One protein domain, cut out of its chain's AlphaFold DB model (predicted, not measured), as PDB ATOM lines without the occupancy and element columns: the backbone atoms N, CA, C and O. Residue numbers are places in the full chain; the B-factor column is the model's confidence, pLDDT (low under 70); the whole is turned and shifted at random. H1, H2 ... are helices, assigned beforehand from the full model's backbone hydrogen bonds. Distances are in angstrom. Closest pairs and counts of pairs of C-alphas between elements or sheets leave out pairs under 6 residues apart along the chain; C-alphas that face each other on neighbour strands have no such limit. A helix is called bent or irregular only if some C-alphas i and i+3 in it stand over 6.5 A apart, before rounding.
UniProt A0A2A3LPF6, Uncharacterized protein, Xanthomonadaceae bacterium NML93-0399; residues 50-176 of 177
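What this domain is: This is residues 50 to 176 of the 177 residues of an uncharacterized protein of Xanthomonadaceae bacterium NML93-0399 (UniProt A0A2A3LPF6). One long, bent helix, H4, forms the spine of a rod, with H1 and H2 packing across its first part, arm H4a, at one end of the rod, and with H5 folding back on its second part, arm H4b, as a helical hairpin at the other end. H6 then runs back from H5 towards the H1 end, near H4a but without touching it, while residues 50 to 56 of H1 stick out. The printed part has 127 residues with six named helices, H1 to H6 in order along the chain, and no named strand; the class is all helix. The whole is extended, with a radius of gyration of the C-alphas of 23.0 A and spans of 72 by 31 by 19 A.

How they stand to each other: The hub is H4, residues 97 to 136, which touches three other helices. By its hydrogen bonds it was assigned as one helix, but it is bent: C-alphas 119 and 122 are 6.7 A apart, and its arms H4a, residues 97 to 119, and H4b, residues 122 to 136, stand at a shallow tilt of 34 degrees, only just short of steep. H2, residues 70 to 83, touches H4a, opposite ways at a steep tilt of 43 degrees; the closest C-alphas, those of Glu 72 and Ala 103, are 4.9 A apart. H1, residues 50 to 66, touches H4a with residues 61 to 65 alone; the closest C-alphas are those of Leu 64 and Phe 104, 5.9 A apart. These two run the same way at 36 degrees, only just a steep tilt. H3, residues 86 to 89, is close to H2 but not clearly touching, with the closest C-alphas, those of Gln 81 and Arg 89, 5.7 A apart. H5, residues 144 to 158, touches H4b as a helical hairpin, opposite ways at a steep tilt of 40 degrees; its closest C-alphas to that arm are those of Pro 144 and Ala 131, 4.9 A apart. H6, residues 161 to 174, is close to H5 but not clearly touching: the closest C-alphas, those of Phe 156 and Trp 162, are 7.9 A apart. H6 and H4a are near each other, with 5 pairs of C-alphas within 10 A. Among the pairs that stay apart are H1 and H2, and H1 and H6. Every O i to N i+4 pair is within hydrogen-bond range in H2, H4b and H6; the figures are 10 of 13 in H1, 18 of 19 in H4a and 9 of 11 in H5, and H3 is too short for such a pair.

Where its parts are: H4a measures 32.0 A from C-alpha 97 at (-30.368, 31.746, -44.083) to C-alpha 119, and H4b 21.3 A from C-alpha 122 to C-alpha 136 at (16.594, -0.445, -35.416). H1 begins at C-alpha 50, at (-43.477, 32.828, -54.244), and is 24.9 A long. It has a kink of 26 degrees near residue 59 and is irregular, but only just: C-alphas 56 and 59 are 6.7 A apart. H2 is 20.1 A long and H3 5.2 A. H5, 21.2 A long, is also only just irregular, with C-alphas 147 and 150 6.8 A apart. H6 is 19.6 A long and ends at C-alpha 174, at (-29.485, 9.932, -43.082).

The domain as a whole: The two C-alphas farthest apart, those of Leu 51 and Gly 138, are 73.4 A apart. The printed part has no cut and no long link. Residues 50 to 56 and 82 to 87 stand free. The mean pLDDT of the printed part is 91.5, and residues 90, 175 and 176 are under 70.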
ATOM      1  N   LEU A  50     -44.010  32.406 -55.545       82.62
ATOM      2  CA  LEU A  50     -43.477  32.828 -54.244       82.62
ATOM      3  C   LEU A  50     -43.853  31.856 -53.116       82.62
ATOM      4  O   LEU A  50     -42.978  31.429 -52.369       82.62
ATOM      5  N   LEU A  51     -45.117  31.424 -53.045       80.38
ATOM      6  CA  LEU A  51     -45.565  30.447 -52.043       80.38
ATOM      7  C   LEU A  51     -44.871  29.084 -52.190       80.38
ATOM      8  O   LEU A  51     -44.542  28.451 -51.189       80.38
ATOM      9  N   MET A  52     -44.616  28.628 -53.421       82.12
ATOM     10  CA  MET A  52     -43.877  27.383 -53.662       82.12
ATOM     11  C   MET A  52     -42.400  27.495 -53.272       82.12
ATOM     12  O   MET A  52     -41.845  26.538 -52.739       82.12
ATOM     13  N   ILE A  53     -41.767  28.650 -53.492       85.75
ATOM     14  CA  ILE A  53     -40.389  28.908 -53.050       85.75
ATOM     15  C   ILE A  53     -40.317  28.936 -51.519       85.75
ATOM     16  O   ILE A  53     -39.419  28.332 -50.928       85.75
ATOM     17  N   ASP A  54     -41.277  29.595 -50.871       80.75
ATOM     18  CA  ASP A  54     -41.335  29.684 -49.415       80.75
ATOM     19  C   ASP A  54     -41.599  28.331 -48.754       80.75
ATOM     20  O   ASP A  54     -40.982  28.032 -47.738       80.75
ATOM     21  N   ALA A  55     -42.439  27.481 -49.343       82.00
ATOM     22  CA  ALA A  55     -42.624  26.112 -48.863       82.00
ATOM     23  C   ALA A  55     -41.405  25.219 -49.165       82.00
ATOM     24  O   ALA A  55     -41.029  24.377 -48.352       82.00
ATOM     25  N   GLY A  56     -40.761  25.410 -50.322       86.56
ATOM     26  CA  GLY A  56     -39.630  24.595 -50.768       86.56
ATOM     27  C   GLY A  56     -38.337  24.827 -49.984       86.56
ATOM     28  O   GLY A  56     -37.503  23.927 -49.908       86.56
ATOM     29  N   LYS A  57     -38.157  26.006 -49.377       89.31
ATOM     30  CA  LYS A  57     -36.947  26.328 -48.601       89.31
ATOM     31  C   LYS A  57     -36.963  25.772 -47.173       89.31
ATOM     32  O   LYS A  57     -35.896  25.627 -46.584       89.31
ATOM     33  N   GLU A  58     -38.129  25.461 -46.605       90.19
ATOM     34  CA  GLU A  58     -38.229  25.046 -45.198       90.19
ATOM     35  C   GLU A  58     -37.551  23.697 -44.893       90.19
ATOM     36  O   GLU A  58     -36.789  23.652 -43.930       90.19
ATOM     37  N   PRO A  59     -37.662  22.634 -45.720       92.44
ATOM     38  CA  PRO A  59     -36.902  21.398 -45.495       92.44
ATOM     39  C   PRO A  59     -35.383  21.621 -45.480       92.44
ATOM     40  O   PRO A  59     -34.671  21.058 -44.648       92.44
ATOM     41  N   LEU A  60     -34.883  22.492 -46.366       92.62
ATOM     42  CA  LEU A  60     -33.472  22.876 -46.390       92.62
ATOM     43  C   LEU A  60     -33.087  23.645 -45.122       92.62
ATOM     44  O   LEU A  60     -32.025  23.398 -44.556       92.62
ATOM     45  N   ARG A  61     -33.943  24.564 -44.661       94.00
ATOM     46  CA  ARG A  61     -33.720  25.292 -43.408       94.00
ATOM     47  C   ARG A  61     -33.613  24.323 -42.233       94.00
ATOM     48  O   ARG A  61     -32.663  24.422 -41.463       94.00
ATOM     49  N   THR A  62     -34.542  23.373 -42.123       93.50
ATOM     50  CA  THR A  62     -34.526  22.344 -41.076       93.50
ATOM     51  C   THR A  62     -33.229  21.542 -41.108       93.50
ATOM     52  O   THR A  62     -32.584  21.413 -40.072       93.50
ATOM     53  N   PHE A  63     -32.797  21.085 -42.287       94.38
ATOM     54  CA  PHE A  63     -31.530  20.369 -42.452       94.38
ATOM     55  C   PHE A  63     -30.325  21.199 -41.978       94.38
ATOM     56  O   PHE A  63     -29.508  20.736 -41.184       94.38
ATOM     57  N   LEU A  64     -30.233  22.462 -42.404       95.69
ATOM     58  CA  LEU A  64     -29.145  23.358 -42.002       95.69
ATOM     59  C   LEU A  64     -29.132  23.614 -40.489       95.69
ATOM     60  O   LEU A  64     -28.059  23.718 -39.897       95.69
ATOM     61  N   ILE A  65     -30.299  23.710 -39.847       94.81
ATOM     62  CA  ILE A  65     -30.412  23.867 -38.390       94.81
ATOM     63  C   ILE A  65     -29.989  22.580 -37.669       94.81
ATOM     64  O   ILE A  65     -29.242  22.646 -36.695       94.81
ATOM     65  N   GLN A  66     -30.406  21.408 -38.146       94.25
ATOM     66  CA  GLN A  66     -30.028  20.125 -37.541       94.25
ATOM     67  C   GLN A  66     -28.512  19.876 -37.582       94.25
ATOM     68  O   GLN A  66     -27.953  19.342 -36.628       94.25
ATOM     69  N   HIS A  67     -27.848  20.315 -38.653       94.31
ATOM     70  CA  HIS A  67     -26.411  20.129 -38.879       94.31
ATOM     71  C   HIS A  67     -25.568  21.388 -38.599       94.31
ATOM     72  O   HIS A  67     -24.430  21.514 -39.044       94.31
ATOM     73  N   SER A  68     -26.103  22.358 -37.857       95.62
ATOM     74  CA  SER A  68     -25.320  23.490 -37.350       95.62
ATOM     75  C   SER A  68     -25.360  23.531 -35.833       95.62
ATOM     76  O   SER A  68     -26.375  23.231 -35.208       95.62
ATOM     77  N   SER A  69     -24.246  23.918 -35.216       94.75
ATOM     78  CA  SER A  69     -24.207  24.080 -33.764       94.75
ATOM     79  C   SER A  69     -24.867  25.391 -33.321       94.75
ATOM     80  O   SER A  69     -24.772  26.422 -33.997       94.75
ATOM     81  N   ASP A  70     -25.479  25.379 -32.134       95.06
ATOM     82  CA  ASP A  70     -26.036  26.583 -31.501       95.06
ATOM     83  C   ASP A  70     -24.982  27.677 -31.306       95.06
ATOM     84  O   ASP A  70     -25.263  28.866 -31.476       95.06
ATOM     85  N   ALA A  71     -23.753  27.276 -30.969       95.25
ATOM     86  CA  ALA A  71     -22.639  28.190 -30.757       95.25
ATOM     87  C   ALA A  71     -22.280  28.947 -32.044       95.25
ATOM     88  O   ALA A  71     -22.156  30.176 -32.010       95.25
ATOM     89  N   GLU A  72     -22.181  28.235 -33.172       96.31
ATOM     90  CA  GLU A  72     -21.894  28.836 -34.476       96.31
ATOM     91  C   GLU A  72     -23.052  29.721 -34.948       96.31
ATOM     92  O   GLU A  72     -22.829  30.870 -35.334       96.31
ATOM     93  N   ARG A  73     -24.311  29.269 -34.827       95.69
ATOM     94  CA  ARG A  73     -25.478  30.109 -35.164       95.69
ATOM     95  C   ARG A  73     -25.502  31.399 -34.348       95.69
ATOM     96  O   ARG A  73     -25.668  32.488 -34.897       95.69
ATOM     97  N   ALA A  74     -25.277  31.311 -33.038       94.75
ATOM     98  CA  ALA A  74     -25.236  32.480 -32.171       94.75
ATOM     99  C   ALA A  74     -24.056  33.410 -32.507       94.75
ATOM    100  O   ALA A  74     -24.187  34.635 -32.429       94.75
ATOM    101  N   PHE A  75     -22.902  32.853 -32.886       94.88
ATOM    102  CA  PHE A  75     -21.752  33.627 -33.345       94.88
ATOM    103  C   PHE A  75     -22.068  34.407 -34.624       94.88
ATOM    104  O   PHE A  75     -21.840  35.622 -34.666       94.88
ATOM    105  N   PHE A  76     -22.639  33.754 -35.635       94.94
ATOM    106  CA  PHE A  76     -22.974  34.410 -36.896       94.94
ATOM    107  C   PHE A  76     -24.124  35.406 -36.751       94.94
ATOM    108  O   PHE A  76     -24.033  36.492 -37.320       94.94
ATOM    109  N   LEU A  77     -25.123  35.140 -35.903       93.94
ATOM    110  CA  LEU A  77     -26.167  36.118 -35.589       93.94
ATOM    111  C   LEU A  77     -25.566  37.408 -35.019       93.94
ATOM    112  O   LEU A  77     -25.854  38.499 -35.511       93.94
ATOM    113  N   ARG A  78     -24.675  37.297 -34.024       93.00
ATOM    114  CA  ARG A  78     -23.987  38.466 -33.446       93.00
ATOM    115  C   ARG A  78     -23.119  39.188 -34.477       93.00
ATOM    116  O   ARG A  78     -23.044  40.416 -34.455       93.00
ATOM    117  N   SER A  79     -22.458  38.447 -35.364       92.62
ATOM    118  CA  SER A  79     -21.613  39.013 -36.422       92.62
ATOM    119  C   SER A  79     -22.439  39.814 -37.432       92.62
ATOM    120  O   SER A  79     -22.141  40.982 -37.676       92.62
ATOM    121  N   VAL A  80     -23.537  39.240 -37.925       91.12
ATOM    122  CA  VAL A  80     -24.480  39.898 -38.838       91.12
ATOM    123  C   VAL A  80     -25.098  41.130 -38.166       91.12
ATOM    124  O   VAL A  80     -25.062  42.225 -38.726       91.12
ATOM    125  N   GLN A  81     -25.557  41.009 -36.918       89.94
ATOM    126  CA  GLN A  81     -26.106  42.140 -36.164       89.94
ATOM    127  C   GLN A  81     -25.119  43.302 -36.023       89.94
ATOM    128  O   GLN A  81     -25.548  44.448 -36.043       89.94
ATOM    129  N   ARG A  82     -23.806  43.057 -35.904       88.88
ATOM    130  CA  ARG A  82     -22.802  44.136 -35.841       88.88
ATOM    131  C   ARG A  82     -22.607  44.849 -37.175       88.88
ATOM    132  O   ARG A  82     -22.342  46.048 -37.168       88.88
ATOM    133  N   MET A  83     -22.741  44.128 -38.284       86.19
ATOM    134  CA  MET A  83     -22.491  44.644 -39.631       86.19
ATOM    135  C   MET A  83     -23.690  45.399 -40.220       86.19
ATOM    136  O   MET A  83     -23.495  46.257 -41.079       86.19
ATOM    137  N   LEU A  84     -24.922  45.106 -39.782       84.50
ATOM    138  CA  LEU A  84     -26.122  45.738 -40.340       84.50
ATOM    139  C   LEU A  84     -26.511  47.056 -39.634       84.50
ATOM    140  O   LEU A  84     -26.328  47.194 -38.417       84.50
ATOM    141  N   PRO A  85     -27.113  48.015 -40.369       80.19
ATOM    142  CA  PRO A  85     -27.755  49.195 -39.786       80.19
ATOM    143  C   PRO A  85     -28.862  48.816 -38.786       80.19
ATOM    144  O   PRO A  85     -29.466  47.749 -38.938       80.19
ATOM    145  N   PRO A  86     -29.169  49.667 -37.786       73.00
ATOM    146  CA  PRO A  86     -30.161  49.374 -36.748       73.00
ATOM    147  C   PRO A  86     -31.536  48.975 -37.299       73.00
ATOM    148  O   PRO A  86     -32.164  48.080 -36.738       73.00
ATOM    149  N   GLU A  87     -31.979  49.561 -38.421       74.25
ATOM    150  CA  GLU A  87     -33.303  49.266 -38.993       74.25
ATOM    151  C   GLU A  87     -33.436  47.818 -39.481       74.25
ATOM    152  O   GLU A  87     -34.528  47.263 -39.458       74.25
ATOM    153  N   ARG A  88     -32.327  47.187 -39.894       71.62
ATOM    154  CA  ARG A  88     -32.318  45.795 -40.371       71.62
ATOM    155  C   ARG A  88     -31.923  44.774 -39.301       71.62
ATOM    156  O   ARG A  88     -31.893  43.584 -39.592       71.62
ATOM    157  N   ARG A  89     -31.598  45.213 -38.076       71.31
ATOM    158  CA  ARG A  89     -31.309  44.303 -36.947       71.31
ATOM    159  C   ARG A  89     -32.583  43.720 -36.343       71.31
ATOM    160  O   ARG A  89     -32.577  42.574 -35.900       71.31
ATOM    161  N   ASN A  90     -33.652  44.513 -36.315       64.88
ATOM    162  CA  ASN A  90     -34.907  44.173 -35.656       64.88
ATOM    163  C   ASN A  90     -35.693  43.182 -36.522       64.88
ATOM    164  O   ASN A  90     -36.441  43.580 -37.407       64.88
ATOM    165  N   GLY A  91     -35.476  41.889 -36.288       77.62
ATOM    166  CA  GLY A  91     -36.151  40.806 -37.007       77.62
ATOM    167  C   GLY A  91     -35.238  39.652 -37.408       77.62
ATOM    168  O   GLY A  91     -35.748  38.619 -37.821       77.62
ATOM    169  N   LEU A  92     -33.915  39.801 -37.258       84.56
ATOM    170  CA  LEU A  92     -32.985  38.706 -37.519       84.56
ATOM    171  C   LEU A  92     -33.063  37.649 -36.421       84.56
ATOM    172  O   LEU A  92     -32.893  37.943 -35.234       84.56
ATOM    173  N   THR A  93     -33.252  36.413 -36.847       87.38
ATOM    174  CA  THR A  93     -33.299  35.225 -36.005       87.38
ATOM    175  C   THR A  93     -32.067  34.347 -36.255       87.38
ATOM    176  O   THR A  93     -31.424  34.454 -37.304       87.38
ATOM    177  N   PRO A  94     -31.705  33.460 -35.309       86.50
ATOM    178  CA  PRO A  94     -30.671  32.449 -35.538       86.50
ATOM    179  C   PRO A  94     -30.967  31.519 -36.722       86.50
ATOM    180  O   PRO A  94     -30.034  30.914 -37.241       86.50
ATOM    181  N   ASP A  95     -32.233  31.429 -37.137       90.94
ATOM    182  CA  ASP A  95     -32.734  30.492 -38.145       90.94
ATOM    183  C   ASP A  95     -32.740  31.093 -39.557       90.94
ATOM    184  O   ASP A  95     -33.081  30.413 -40.527       90.94
ATOM    185  N   ASP A  96     -32.370  32.367 -39.703       92.44
ATOM    186  CA  ASP A  96     -32.290  33.020 -41.004       92.44
ATOM    187  C   ASP A  96     -31.133  32.471 -41.835       92.44
ATOM    188  O   ASP A  96     -30.024  32.284 -41.338       92.44
ATOM    189  N   PHE A  97     -31.358  32.292 -43.142       93.56
ATOM    190  CA  PHE A  97     -30.368  31.746 -44.083       93.56
ATOM    191  C   PHE A  97     -29.006  32.454 -44.035       93.56
ATOM    192  O   PHE A  97     -27.972  31.801 -44.142       93.56
ATOM    193  N   ILE A  98     -28.988  33.770 -43.807       92.62
ATOM    194  CA  ILE A  98     -27.749  34.554 -43.669       92.62
ATOM    195  C   ILE A  98     -26.908  34.154 -42.440       92.62
ATOM    196  O   ILE A  98     -25.705  34.398 -42.416       92.62
ATOM    197  N   VAL A  99     -27.532  33.532 -41.436       94.94
ATOM    198  CA  VAL A  99     -26.906  33.036 -40.206       94.94
ATOM    199  C   VAL A  99     -26.634  31.533 -40.294       94.94
ATOM    200  O   VAL A  99     -25.505  31.107 -40.052       94.94
ATOM    201  N   ILE A 100     -27.634  30.725 -40.663       96.00
ATOM    202  CA  ILE A 100     -27.514  29.256 -40.633       96.00
ATOM    203  C   ILE A 100     -26.561  28.704 -41.694       96.00
ATOM    204  O   ILE A 100     -25.879  27.722 -41.423       96.00
ATOM    205  N   VAL A 101     -26.456  29.323 -42.876       96.56
ATOM    206  CA  VAL A 101     -25.574  28.837 -43.954       96.56
ATOM    207  C   VAL A 101     -24.092  28.874 -43.547       96.56
ATOM    208  O   VAL A 101     -23.428  27.832 -43.627       96.56
ATOM    209  N   PRO A 102     -23.533  30.011 -43.084       96.25
ATOM    210  CA  PRO A 102     -22.148  30.025 -42.621       96.25
ATOM    211  C   PRO A 102     -21.953  29.208 -41.332       96.25
ATOM    212  O   PRO A 102     -20.924  28.551 -41.196       96.25
ATOM    213  N   ALA A 103     -22.943  29.165 -40.431       97.25
ATOM    214  CA  ALA A 103     -22.868  28.364 -39.207       97.25
ATOM    215  C   ALA A 103     -22.796  26.850 -39.478       97.25
ATOM    216  O   ALA A 103     -21.976  26.150 -38.881       97.25
ATOM    217  N   PHE A 104     -23.621  26.347 -40.401       97.31
ATOM    218  CA  PHE A 104     -23.563  24.975 -40.910       97.31
ATOM    219  C   PHE A 104     -22.199  24.689 -41.526       97.31
ATOM    220  O   PHE A 104     -21.544  23.727 -41.148       97.31
ATOM    221  N   THR A 105     -21.716  25.576 -42.401       97.50
ATOM    222  CA  THR A 105     -20.427  25.385 -43.080       97.50
ATOM    223  C   THR A 105     -19.282  25.204 -42.079       97.50
ATOM    224  O   THR A 105     -18.480  24.286 -42.222       97.50
ATOM    225  N   VAL A 106     -19.208  26.037 -41.035       97.56
ATOM    226  CA  VAL A 106     -18.165  25.921 -40.000       97.56
ATOM    227  C   VAL A 106     -18.345  24.665 -39.141       97.56
ATOM    228  O   VAL A 106     -17.360  23.987 -38.833       97.56
ATOM    229  N   SER A 107     -19.586  24.327 -38.784       96.69
ATOM    230  CA  SER A 107     -19.895  23.117 -38.008       96.69
ATOM    231  C   SER A 107     -19.459  21.853 -38.764       96.69
ATOM    232  O   SER A 107     -18.734  21.021 -38.217       96.69
ATOM    233  N   GLU A 108     -19.791  21.766 -40.050       96.56
ATOM    234  CA  GLU A 108     -19.452  20.630 -40.909       96.56
ATOM    235  C   GLU A 108     -17.958  20.552 -41.232       96.56
ATOM    236  O   GLU A 108     -17.385  19.467 -41.217       96.56
ATOM    237  N   LEU A 109     -17.278  21.685 -41.447       97.50
ATOM    238  CA  LEU A 109     -15.818  21.698 -41.603       97.50
ATOM    239  C   LEU A 109     -15.113  21.172 -40.350       97.50
ATOM    240  O   LEU A 109     -14.128  20.437 -40.446       97.50
ATOM    241  N   THR A 110     -15.634  21.520 -39.175       96.44
ATOM    242  CA  THR A 110     -15.097  21.048 -37.898       96.44
ATOM    243  C   THR A 110     -15.300  19.537 -37.751       96.44
ATOM    244  O   THR A 110     -14.350  18.827 -37.419       96.44
ATOM    245  N   ALA A 111     -16.497  19.025 -38.057       95.12
ATOM    246  CA  ALA A 111     -16.781  17.589 -38.049       95.12
ATOM    247  C   ALA A 111     -15.927  16.823 -39.075       95.12
ATOM    248  O   ALA A 111     -15.313  15.806 -38.742       95.12
ATOM    249  N   ALA A 112     -15.799  17.344 -40.298       95.69
ATOM    250  CA  ALA A 112     -14.979  16.756 -41.352       95.69
ATOM    251  C   ALA A 112     -13.499  16.682 -40.953       95.69
ATOM    252  O   ALA A 112     -12.842  15.672 -41.211       95.69
ATOM    253  N   PHE A 113     -12.974  17.707 -40.275       97.44
ATOM    254  CA  PHE A 113     -11.602  17.691 -39.773       97.44
ATOM    255  C   PHE A 113     -11.402  16.635 -38.680       97.44
ATOM    256  O   PHE A 113     -10.408  15.911 -38.705       97.44
ATOM    257  N   GLN A 114     -12.356  16.494 -37.755       96.25
ATOM    258  CA  GLN A 114     -12.307  15.458 -36.717       96.25
ATOM    259  C   GLN A 114     -12.336  14.051 -37.321       96.25
ATOM    260  O   GLN A 114     -11.506  13.211 -36.968       96.25
ATOM    261  N   ILE A 115     -13.244  13.803 -38.270       95.38
ATOM    262  CA  ILE A 115     -13.332  12.528 -38.989       95.38
ATOM    263  C   ILE A 115     -12.030  12.259 -39.755       95.38
ATOM    264  O   ILE A 115     -11.451  11.182 -39.624       95.38
ATOM    265  N   GLY A 116     -11.524  13.245 -40.502       95.75
ATOM    266  CA  GLY A 116     -10.262  13.136 -41.234       95.75
ATOM    267  C   GLY A 116      -9.078  12.818 -40.319       95.75
ATOM    268  O   GLY A 116      -8.269  11.946 -40.640       95.75
ATOM    269  N   PHE A 117      -9.006  13.455 -39.148       97.19
ATOM    270  CA  PHE A 117      -7.979  13.183 -38.145       97.19
ATOM    271  C   PHE A 117      -8.065  11.751 -37.597       97.19
ATOM    272  O   PHE A 117      -7.050  11.056 -37.530       97.19
ATOM    273  N   LEU A 118      -9.270  11.278 -37.260       96.06
ATOM    274  CA  LEU A 118      -9.490   9.911 -36.777       96.06
ATOM    275  C   LEU A 118      -9.108   8.856 -37.825       96.06
ATOM    276  O   LEU A 118      -8.485   7.855 -37.482       96.06
ATOM    277  N   ILE A 119      -9.432   9.095 -39.099       95.50
ATOM    278  CA  ILE A 119      -9.049   8.214 -40.213       95.50
ATOM    279  C   ILE A 119      -7.530   8.219 -40.419       95.50
ATOM    280  O   ILE A 119      -6.948   7.188 -40.746       95.50
ATOM    281  N   PHE A 120      -6.875   9.364 -40.222       96.19
ATOM    282  CA  PHE A 120      -5.431   9.502 -40.401       96.19
ATOM    283  C   PHE A 120      -4.614   8.792 -39.308       96.19
ATOM    284  O   PHE A 120      -3.535   8.261 -39.581       96.19
ATOM    285  N   LEU A 121      -5.137   8.735 -38.081       97.56
ATOM    286  CA  LEU A 121      -4.462   8.191 -36.901       97.56
ATOM    287  C   LEU A 121      -3.887   6.765 -37.076       97.56
ATOM    288  O   LEU A 121      -2.697   6.586 -36.801       97.56
ATOM    289  N   PRO A 122      -4.628   5.742 -37.555       95.56
ATOM    290  CA  PRO A 122      -4.060   4.404 -37.755       95.56
ATOM    291  C   PRO A 122      -2.910   4.384 -38.772       95.56
ATOM    292  O   PRO A 122      -1.943   3.643 -38.594       95.56
ATOM    293  N   PHE A 123      -2.961   5.221 -39.813       96.75
ATOM    294  CA  PHE A 123      -1.884   5.313 -40.802       96.75
ATOM    295  C   PHE A 123      -0.631   5.983 -40.240       96.75
ATOM    296  O   PHE A 123       0.479   5.565 -40.567       96.75
ATOM    297  N   LEU A 124      -0.808   6.982 -39.371       97.06
ATOM    298  CA  LEU A 124       0.284   7.620 -38.637       97.06
ATOM    299  C   LEU A 124       0.999   6.595 -37.747       97.06
ATOM    300  O   LEU A 124       2.228   6.530 -37.747       97.06
ATOM    301  N   ILE A 125       0.248   5.743 -37.041       97.69
ATOM    302  CA  ILE A 125       0.832   4.673 -36.220       97.69
ATOM    303  C   ILE A 125       1.690   3.735 -37.075       97.69
ATOM    304  O   ILE A 125       2.804   3.402 -36.672       97.69
ATOM    305  N   ILE A 126       1.219   3.342 -38.264       96.69
ATOM    306  CA  ILE A 126       2.003   2.499 -39.181       96.69
ATOM    307  C   ILE A 126       3.314   3.190 -39.570       96.69
ATOM    308  O   ILE A 126       4.366   2.557 -39.506       96.69
ATOM    309  N   ASP A 127       3.276   4.472 -39.937       95.69
ATOM    310  CA  ASP A 127       4.491   5.226 -40.269       95.69
ATOM    311  C   ASP A 127       5.494   5.242 -39.121       95.69
ATOM    312  O   ASP A 127       6.678   4.981 -39.330       95.69
ATOM    313  N   LEU A 128       5.014   5.518 -37.907       96.25
ATOM    314  CA  LEU A 128       5.847   5.587 -36.714       96.25
ATOM    315  C   LEU A 128       6.492   4.231 -36.401       96.25
ATOM    316  O   LEU A 128       7.687   4.158 -36.113       96.25
ATOM    317  N   VAL A 129       5.719   3.146 -36.487       96.38
ATOM    318  CA  VAL A 129       6.214   1.784 -36.247       96.38
ATOM    319  C   VAL A 129       7.243   1.384 -37.306       96.38
ATOM    320  O   VAL A 129       8.318   0.901 -36.953       96.38
ATOM    321  N   VAL A 130       6.963   1.624 -38.590       95.31
ATOM    322  CA  VAL A 130       7.887   1.298 -39.689       95.31
ATOM    323  C   VAL A 130       9.185   2.093 -39.567       95.31
ATOM    324  O   VAL A 130      10.262   1.514 -39.704       95.31
ATOM    325  N   ALA A 131       9.113   3.389 -39.251       94.25
ATOM    326  CA  ALA A 131      10.297   4.219 -39.042       94.25
ATOM    327  C   ALA A 131      11.185   3.683 -37.910       94.25
ATOM    328  O   ALA A 131      12.396   3.553 -38.091       94.25
ATOM    329  N   ASN A 132      10.587   3.301 -36.779       94.62
ATOM    330  CA  ASN A 132      11.323   2.742 -35.646       94.62
ATOM    331  C   ASN A 132      11.978   1.394 -35.983       94.62
ATOM    332  O   ASN A 132      13.112   1.147 -35.576       94.62
ATOM    333  N   ILE A 133      11.304   0.538 -36.760       94.56
ATOM    334  CA  ILE A 133      11.863  -0.746 -37.208       94.56
ATOM    335  C   ILE A 133      13.041  -0.524 -38.165       94.56
ATOM    336  O   ILE A 133      14.091  -1.136 -37.987       94.56
ATOM    337  N   LEU A 134      12.911   0.365 -39.156       92.88
ATOM    338  CA  LEU A 134      14.004   0.659 -40.092       92.88
ATOM    339  C   LEU A 134      15.224   1.255 -39.382       92.88
ATOM    340  O   LEU A 134      16.354   0.871 -39.691       92.88
ATOM    341  N   LEU A 135      14.991   2.138 -38.406       92.06
ATOM    342  CA  LEU A 135      16.045   2.703 -37.569       92.06
ATOM    343  C   LEU A 135      16.770   1.608 -36.772       92.06
ATOM    344  O   LEU A 135      17.998   1.578 -36.763       92.06
ATOM    345  N   ALA A 136      16.027   0.678 -36.163       92.81
ATOM    346  CA  ALA A 136      16.594  -0.445 -35.416       92.81
ATOM    347  C   ALA A 136      17.393  -1.420 -36.302       92.81
ATOM    348  O   ALA A 136      18.380  -1.996 -35.853       92.81
ATOM    349  N   LEU A 137      16.996  -1.578 -37.569       93.50
ATOM    350  CA  LEU A 137      17.709  -2.388 -38.564       93.50
ATOM    351  C   LEU A 137      18.922  -1.665 -39.179       93.50
ATOM    352  O   LEU A 137      19.643  -2.259 -39.977       93.50
ATOM    353  N   GLY A 138      19.152  -0.390 -38.844       89.75
ATOM    354  CA  GLY A 138      20.239   0.418 -39.406       89.75
ATOM    355  C   GLY A 138      20.014   0.850 -40.861       89.75
ATOM    356  O   GLY A 138      20.939   1.335 -41.514       89.75
ATOM    357  N   MET A 139      18.795   0.704 -41.390       90.88
ATOM    358  CA  MET A 139      18.462   1.068 -42.768       90.88
ATOM    359  C   MET A 139      18.065   2.543 -42.863       90.88
ATOM    360  O   MET A 139      16.889   2.879 -42.954       90.88
ATOM    361  N   MET A 140      19.059   3.435 -42.878       80.75
ATOM    362  CA  MET A 140      18.815   4.881 -43.023       80.75
ATOM    363  C   MET A 140      18.624   5.345 -44.475       80.75
ATOM    364  O   MET A 140      18.139   6.447 -44.705       80.75
ATOM    365  N   MET A 141      19.010   4.529 -45.464       87.31
ATOM    366  CA  MET A 141      18.894   4.895 -46.886       87.31
ATOM    367  C   MET A 141      17.505   4.649 -47.477       87.31
ATOM    368  O   MET A 141      17.175   5.201 -48.525       87.31
ATOM    369  N   LEU A 142      16.682   3.837 -46.815       84.69
ATOM    370  CA  LEU A 142      15.298   3.622 -47.214       84.69
ATOM    371  C   LEU A 142      14.409   4.607 -46.463       84.69
ATOM    372  O   LEU A 142      14.419   4.657 -45.237       84.69
ATOM    373  N   SER A 143      13.617   5.377 -47.209       91.75
ATOM    374  CA  SER A 143      12.619   6.261 -46.611       91.75
ATOM    375  C   SER A 143      11.530   5.424 -45.924       91.75
ATOM    376  O   SER A 143      10.880   4.620 -46.607       91.75
ATOM    377  N   PRO A 144      11.258   5.636 -44.621       89.50
ATOM    378  CA  PRO A 144      10.173   4.955 -43.918       89.50
ATOM    379  C   PRO A 144       8.821   5.078 -44.610       89.50
ATOM    380  O   PRO A 144       8.078   4.104 -44.677       89.50
ATOM    381  N   THR A 145       8.549   6.233 -45.221       93.00
ATOM    382  CA  THR A 145       7.315   6.500 -45.966       93.00
ATOM    383  C   THR A 145       7.155   5.593 -47.187       93.00
ATOM    384  O   THR A 145       6.047   5.181 -47.512       93.00
ATOM    385  N   THR A 146       8.254   5.265 -47.876       93.88
ATOM    386  CA  THR A 146       8.207   4.383 -49.057       93.88
ATOM    387  C   THR A 146       7.893   2.949 -48.651       93.88
ATOM    388  O   THR A 146       7.140   2.259 -49.334       93.88
ATOM    389  N   VAL A 147       8.433   2.514 -47.510       93.75
ATOM    390  CA  VAL A 147       8.190   1.174 -46.968       93.75
ATOM    391  C   VAL A 147       6.787   1.067 -46.370       93.75
ATOM    392  O   VAL A 147       6.142   0.042 -46.550       93.75
ATOM    393  N   SER A 148       6.281   2.109 -45.701       95.56
ATOM    394  CA  SER A 148       4.966   2.095 -45.045       95.56
ATOM    395  C   SER A 148       3.785   2.197 -46.017       95.56
ATOM    396  O   SER A 148       2.713   1.663 -45.731       95.56
ATOM    397  N   LEU A 149       3.964   2.841 -47.176       96.12
ATOM    398  CA  LEU A 149       2.917   3.049 -48.181       96.12
ATOM    399  C   LEU A 149       2.165   1.766 -48.591       96.12
ATOM    400  O   LEU A 149       0.935   1.765 -48.484       96.12
ATOM    401  N   PRO A 150       2.821   0.662 -49.007       95.44
ATOM    402  CA  PRO A 150       2.112  -0.571 -49.355       95.44
ATOM    403  C   PRO A 150       1.330  -1.163 -48.176       95.44
ATOM    404  O   PRO A 150       0.222  -1.654 -48.377       95.44
ATOM    405  N   PHE A 151       1.841  -1.068 -46.942       96.19
ATOM    406  CA  PHE A 151       1.131  -1.551 -45.752       96.19
ATOM    407  C   PHE A 151      -0.116  -0.722 -45.442       96.19
ATOM    408  O   PHE A 151      -1.149  -1.290 -45.099       96.19
ATOM    409  N   LYS A 152      -0.053   0.607 -45.598       95.44
ATOM    410  CA  LYS A 152      -1.227   1.479 -45.437       95.44
ATOM    411  C   LYS A 152      -2.319   1.140 -46.441       95.44
ATOM    412  O   LYS A 152      -3.479   1.012 -46.058       95.44
ATOM    413  N   LEU A 153      -1.944   0.991 -47.713       96.25
ATOM    414  CA  LEU A 153      -2.885   0.640 -48.775       96.25
ATOM    415  C   LEU A 153      -3.490  -0.745 -48.535       96.25
ATOM    416  O   LEU A 153      -4.705  -0.897 -48.637       96.25
ATOM    417  N   LEU A 154      -2.668  -1.725 -48.146       96.94
ATOM    418  CA  LEU A 154      -3.138  -3.063 -47.801       96.94
ATOM    419  C   LEU A 154      -4.114  -3.027 -46.625       96.94
ATOM    420  O   LEU A 154      -5.184  -3.610 -46.733       96.94
ATOM    421  N   LEU A 155      -3.780  -2.327 -45.534       96.12
ATOM    422  CA  LEU A 155      -4.670  -2.182 -44.379       96.12
ATOM    423  C   LEU A 155      -6.006  -1.568 -44.802       96.12
ATOM    424  O   LEU A 155      -7.054  -2.091 -44.442       96.12
ATOM    425  N   PHE A 156      -5.971  -0.482 -45.578       96.88
ATOM    426  CA  PHE A 156      -7.175   0.224 -46.005       96.88
ATOM    427  C   PHE A 156      -8.087  -0.643 -46.882       96.88
ATOM    428  O   PHE A 156      -9.304  -0.617 -46.708       96.88
ATOM    429  N   VAL A 157      -7.513  -1.439 -47.788       96.75
ATOM    430  CA  VAL A 157      -8.272  -2.384 -48.620       96.75
ATOM    431  C   VAL A 157      -8.770  -3.573 -47.796       96.75
ATOM    432  O   VAL A 157      -9.925  -3.953 -47.935       96.75
ATOM    433  N   LEU A 158      -7.946  -4.124 -46.899       97.25
ATOM    434  CA  LEU A 158      -8.291  -5.278 -46.060       97.25
ATOM    435  C   LEU A 158      -9.491  -5.004 -45.150       97.25
ATOM    436  O   LEU A 158     -10.267  -5.909 -44.859       97.25
ATOM    437  N   ILE A 159      -9.638  -3.762 -44.689       96.75
ATOM    438  CA  ILE A 159     -10.774  -3.355 -43.863       96.75
ATOM    439  C   ILE A 159     -11.953  -2.827 -44.682       96.75
ATOM    440  O   ILE A 159     -12.848  -2.243 -44.080       96.75
ATOM    441  N   ASP A 160     -11.981  -2.953 -46.009       96.62
ATOM    442  CA  ASP A 160     -13.010  -2.332 -46.859       96.62
ATOM    443  C   ASP A 160     -13.207  -0.835 -46.547       96.62
ATOM    444  O   ASP A 160     -14.326  -0.354 -46.333       96.62
ATOM    445  N   GLY A 161     -12.100  -0.090 -46.457       95.00
ATOM    446  CA  GLY A 161     -12.087   1.288 -45.965       95.00
ATOM    447  C   GLY A 161     -13.063   2.203 -46.704       95.00
ATOM    448  O   GLY A 161     -13.816   2.932 -46.065       95.00
ATOM    449  N   TRP A 162     -13.142   2.102 -48.035       95.56
ATOM    450  CA  TRP A 162     -14.097   2.871 -48.844       95.56
ATOM    451  C   TRP A 162     -15.555   2.652 -48.430       95.56
ATOM    452  O   TRP A 162     -16.286   3.622 -48.240       95.56
ATOM    453  N   ALA A 163     -15.970   1.396 -48.250       95.44
ATOM    454  CA  ALA A 163     -17.341   1.076 -47.866       95.44
ATOM    455  C   ALA A 163     -17.656   1.620 -46.469       95.44
ATOM    456  O   ALA A 163     -18.683   2.264 -46.273       95.44
ATOM    457  N   LYS A 164     -16.742   1.435 -45.506       94.69
ATOM    458  CA  LYS A 164     -16.913   1.947 -44.136       94.69
ATOM    459  C   LYS A 164     -17.019   3.471 -44.095       94.69
ATOM    460  O   LYS A 164     -17.875   3.990 -43.383       94.69
ATOM    461  N   LEU A 165     -16.200   4.178 -44.873       94.44
ATOM    462  CA  LEU A 165     -16.240   5.640 -44.950       94.44
ATOM    463  C   LEU A 165     -17.552   6.144 -45.550       94.44
ATOM    464  O   LEU A 165     -18.219   6.977 -44.944       94.44
ATOM    465  N   VAL A 166     -17.948   5.619 -46.711       94.56
ATOM    466  CA  VAL A 166     -19.175   6.060 -47.388       94.56
ATOM    467  C   VAL A 166     -20.409   5.720 -46.554       94.56
ATOM    468  O   VAL A 166     -21.259   6.582 -46.353       94.56
ATOM    469  N   HIS A 167     -20.498   4.501 -46.013       94.06
ATOM    470  CA  HIS A 167     -21.619   4.115 -45.154       94.06
ATOM    471  C   HIS A 167     -21.677   4.969 -43.886       94.06
ATOM    472  O   HIS A 167     -22.755   5.423 -43.518       94.06
ATOM    473  N   GLY A 168     -20.533   5.232 -43.243       92.06
ATOM    474  CA  GLY A 168     -20.468   6.096 -42.064       92.06
ATOM    475  C   GLY A 168     -20.963   7.514 -42.349       92.06
ATOM    476  O   GLY A 168     -21.764   8.049 -41.583       92.06
ATOM    477  N   LEU A 169     -20.560   8.099 -43.482       92.62
ATOM    478  CA  LEU A 169     -21.041   9.415 -43.911       92.62
ATOM    479  C   LEU A 169     -22.551   9.403 -44.171       92.62
ATOM    480  O   LEU A 169     -23.269  10.232 -43.620       92.62
ATOM    481  N   VAL A 170     -23.052   8.438 -44.948       93.12
ATOM    482  CA  VAL A 170     -24.488   8.332 -45.255       93.12
ATOM    483  C   VAL A 170     -25.318   8.154 -43.984       93.12
ATOM    484  O   VAL A 170     -26.346   8.806 -43.844       93.12
ATOM    485  N   LEU A 171     -24.870   7.331 -43.034       91.44
ATOM    486  CA  LEU A 171     -25.561   7.141 -41.754       91.44
ATOM    487  C   LEU A 171     -25.599   8.425 -40.914       91.44
ATOM    488  O   LEU A 171     -26.596   8.680 -40.248       91.44
ATOM    489  N   THR A 172     -24.549   9.248 -40.976       88.00
ATOM    490  CA  THR A 172     -24.448  10.493 -40.194       88.00
ATOM    491  C   THR A 172     -25.448  11.559 -40.658       88.00
ATOM    492  O   THR A 172     -25.995  12.275 -39.825       88.00
ATOM    493  N   TYR A 173     -25.737  11.636 -41.961       89.19
ATOM    494  CA  TYR A 173     -26.738  12.571 -42.502       89.19
ATOM    495  C   TYR A 173     -28.130  11.952 -42.669       89.19
ATOM    496  O   TYR A 173     -29.129  12.661 -42.635       89.19
ATOM    497  N   GLY A 174     -28.219  10.634 -42.861       79.19
ATOM    498  CA  GLY A 174     -29.485   9.932 -43.082       79.19
ATOM    499  C   GLY A 174     -30.275   9.636 -41.806       79.19
ATOM    500  O   GLY A 174     -31.491   9.509 -41.878       79.19
ATOM    501  N   ALA A 175     -29.616   9.535 -40.646       59.31
ATOM    502  CA  ALA A 175     -30.266   9.216 -39.369       59.31
ATOM    503  C   ALA A 175     -30.815  10.443 -38.609       59.31
ATOM    504  O   ALA A 175     -31.328  10.292 -37.503       59.31
ATOM    505  N   ALA A 176     -30.703  11.651 -39.177       54.06
ATOM    506  CA  ALA A 176     -31.231  12.891 -38.600       54.06
ATOM    507  C   ALA A 176     -32.717  13.166 -38.953       54.06
ATOM    508  O   ALA A 176     -33.220  14.258 -38.681       54.06
TER     509      ALA A 176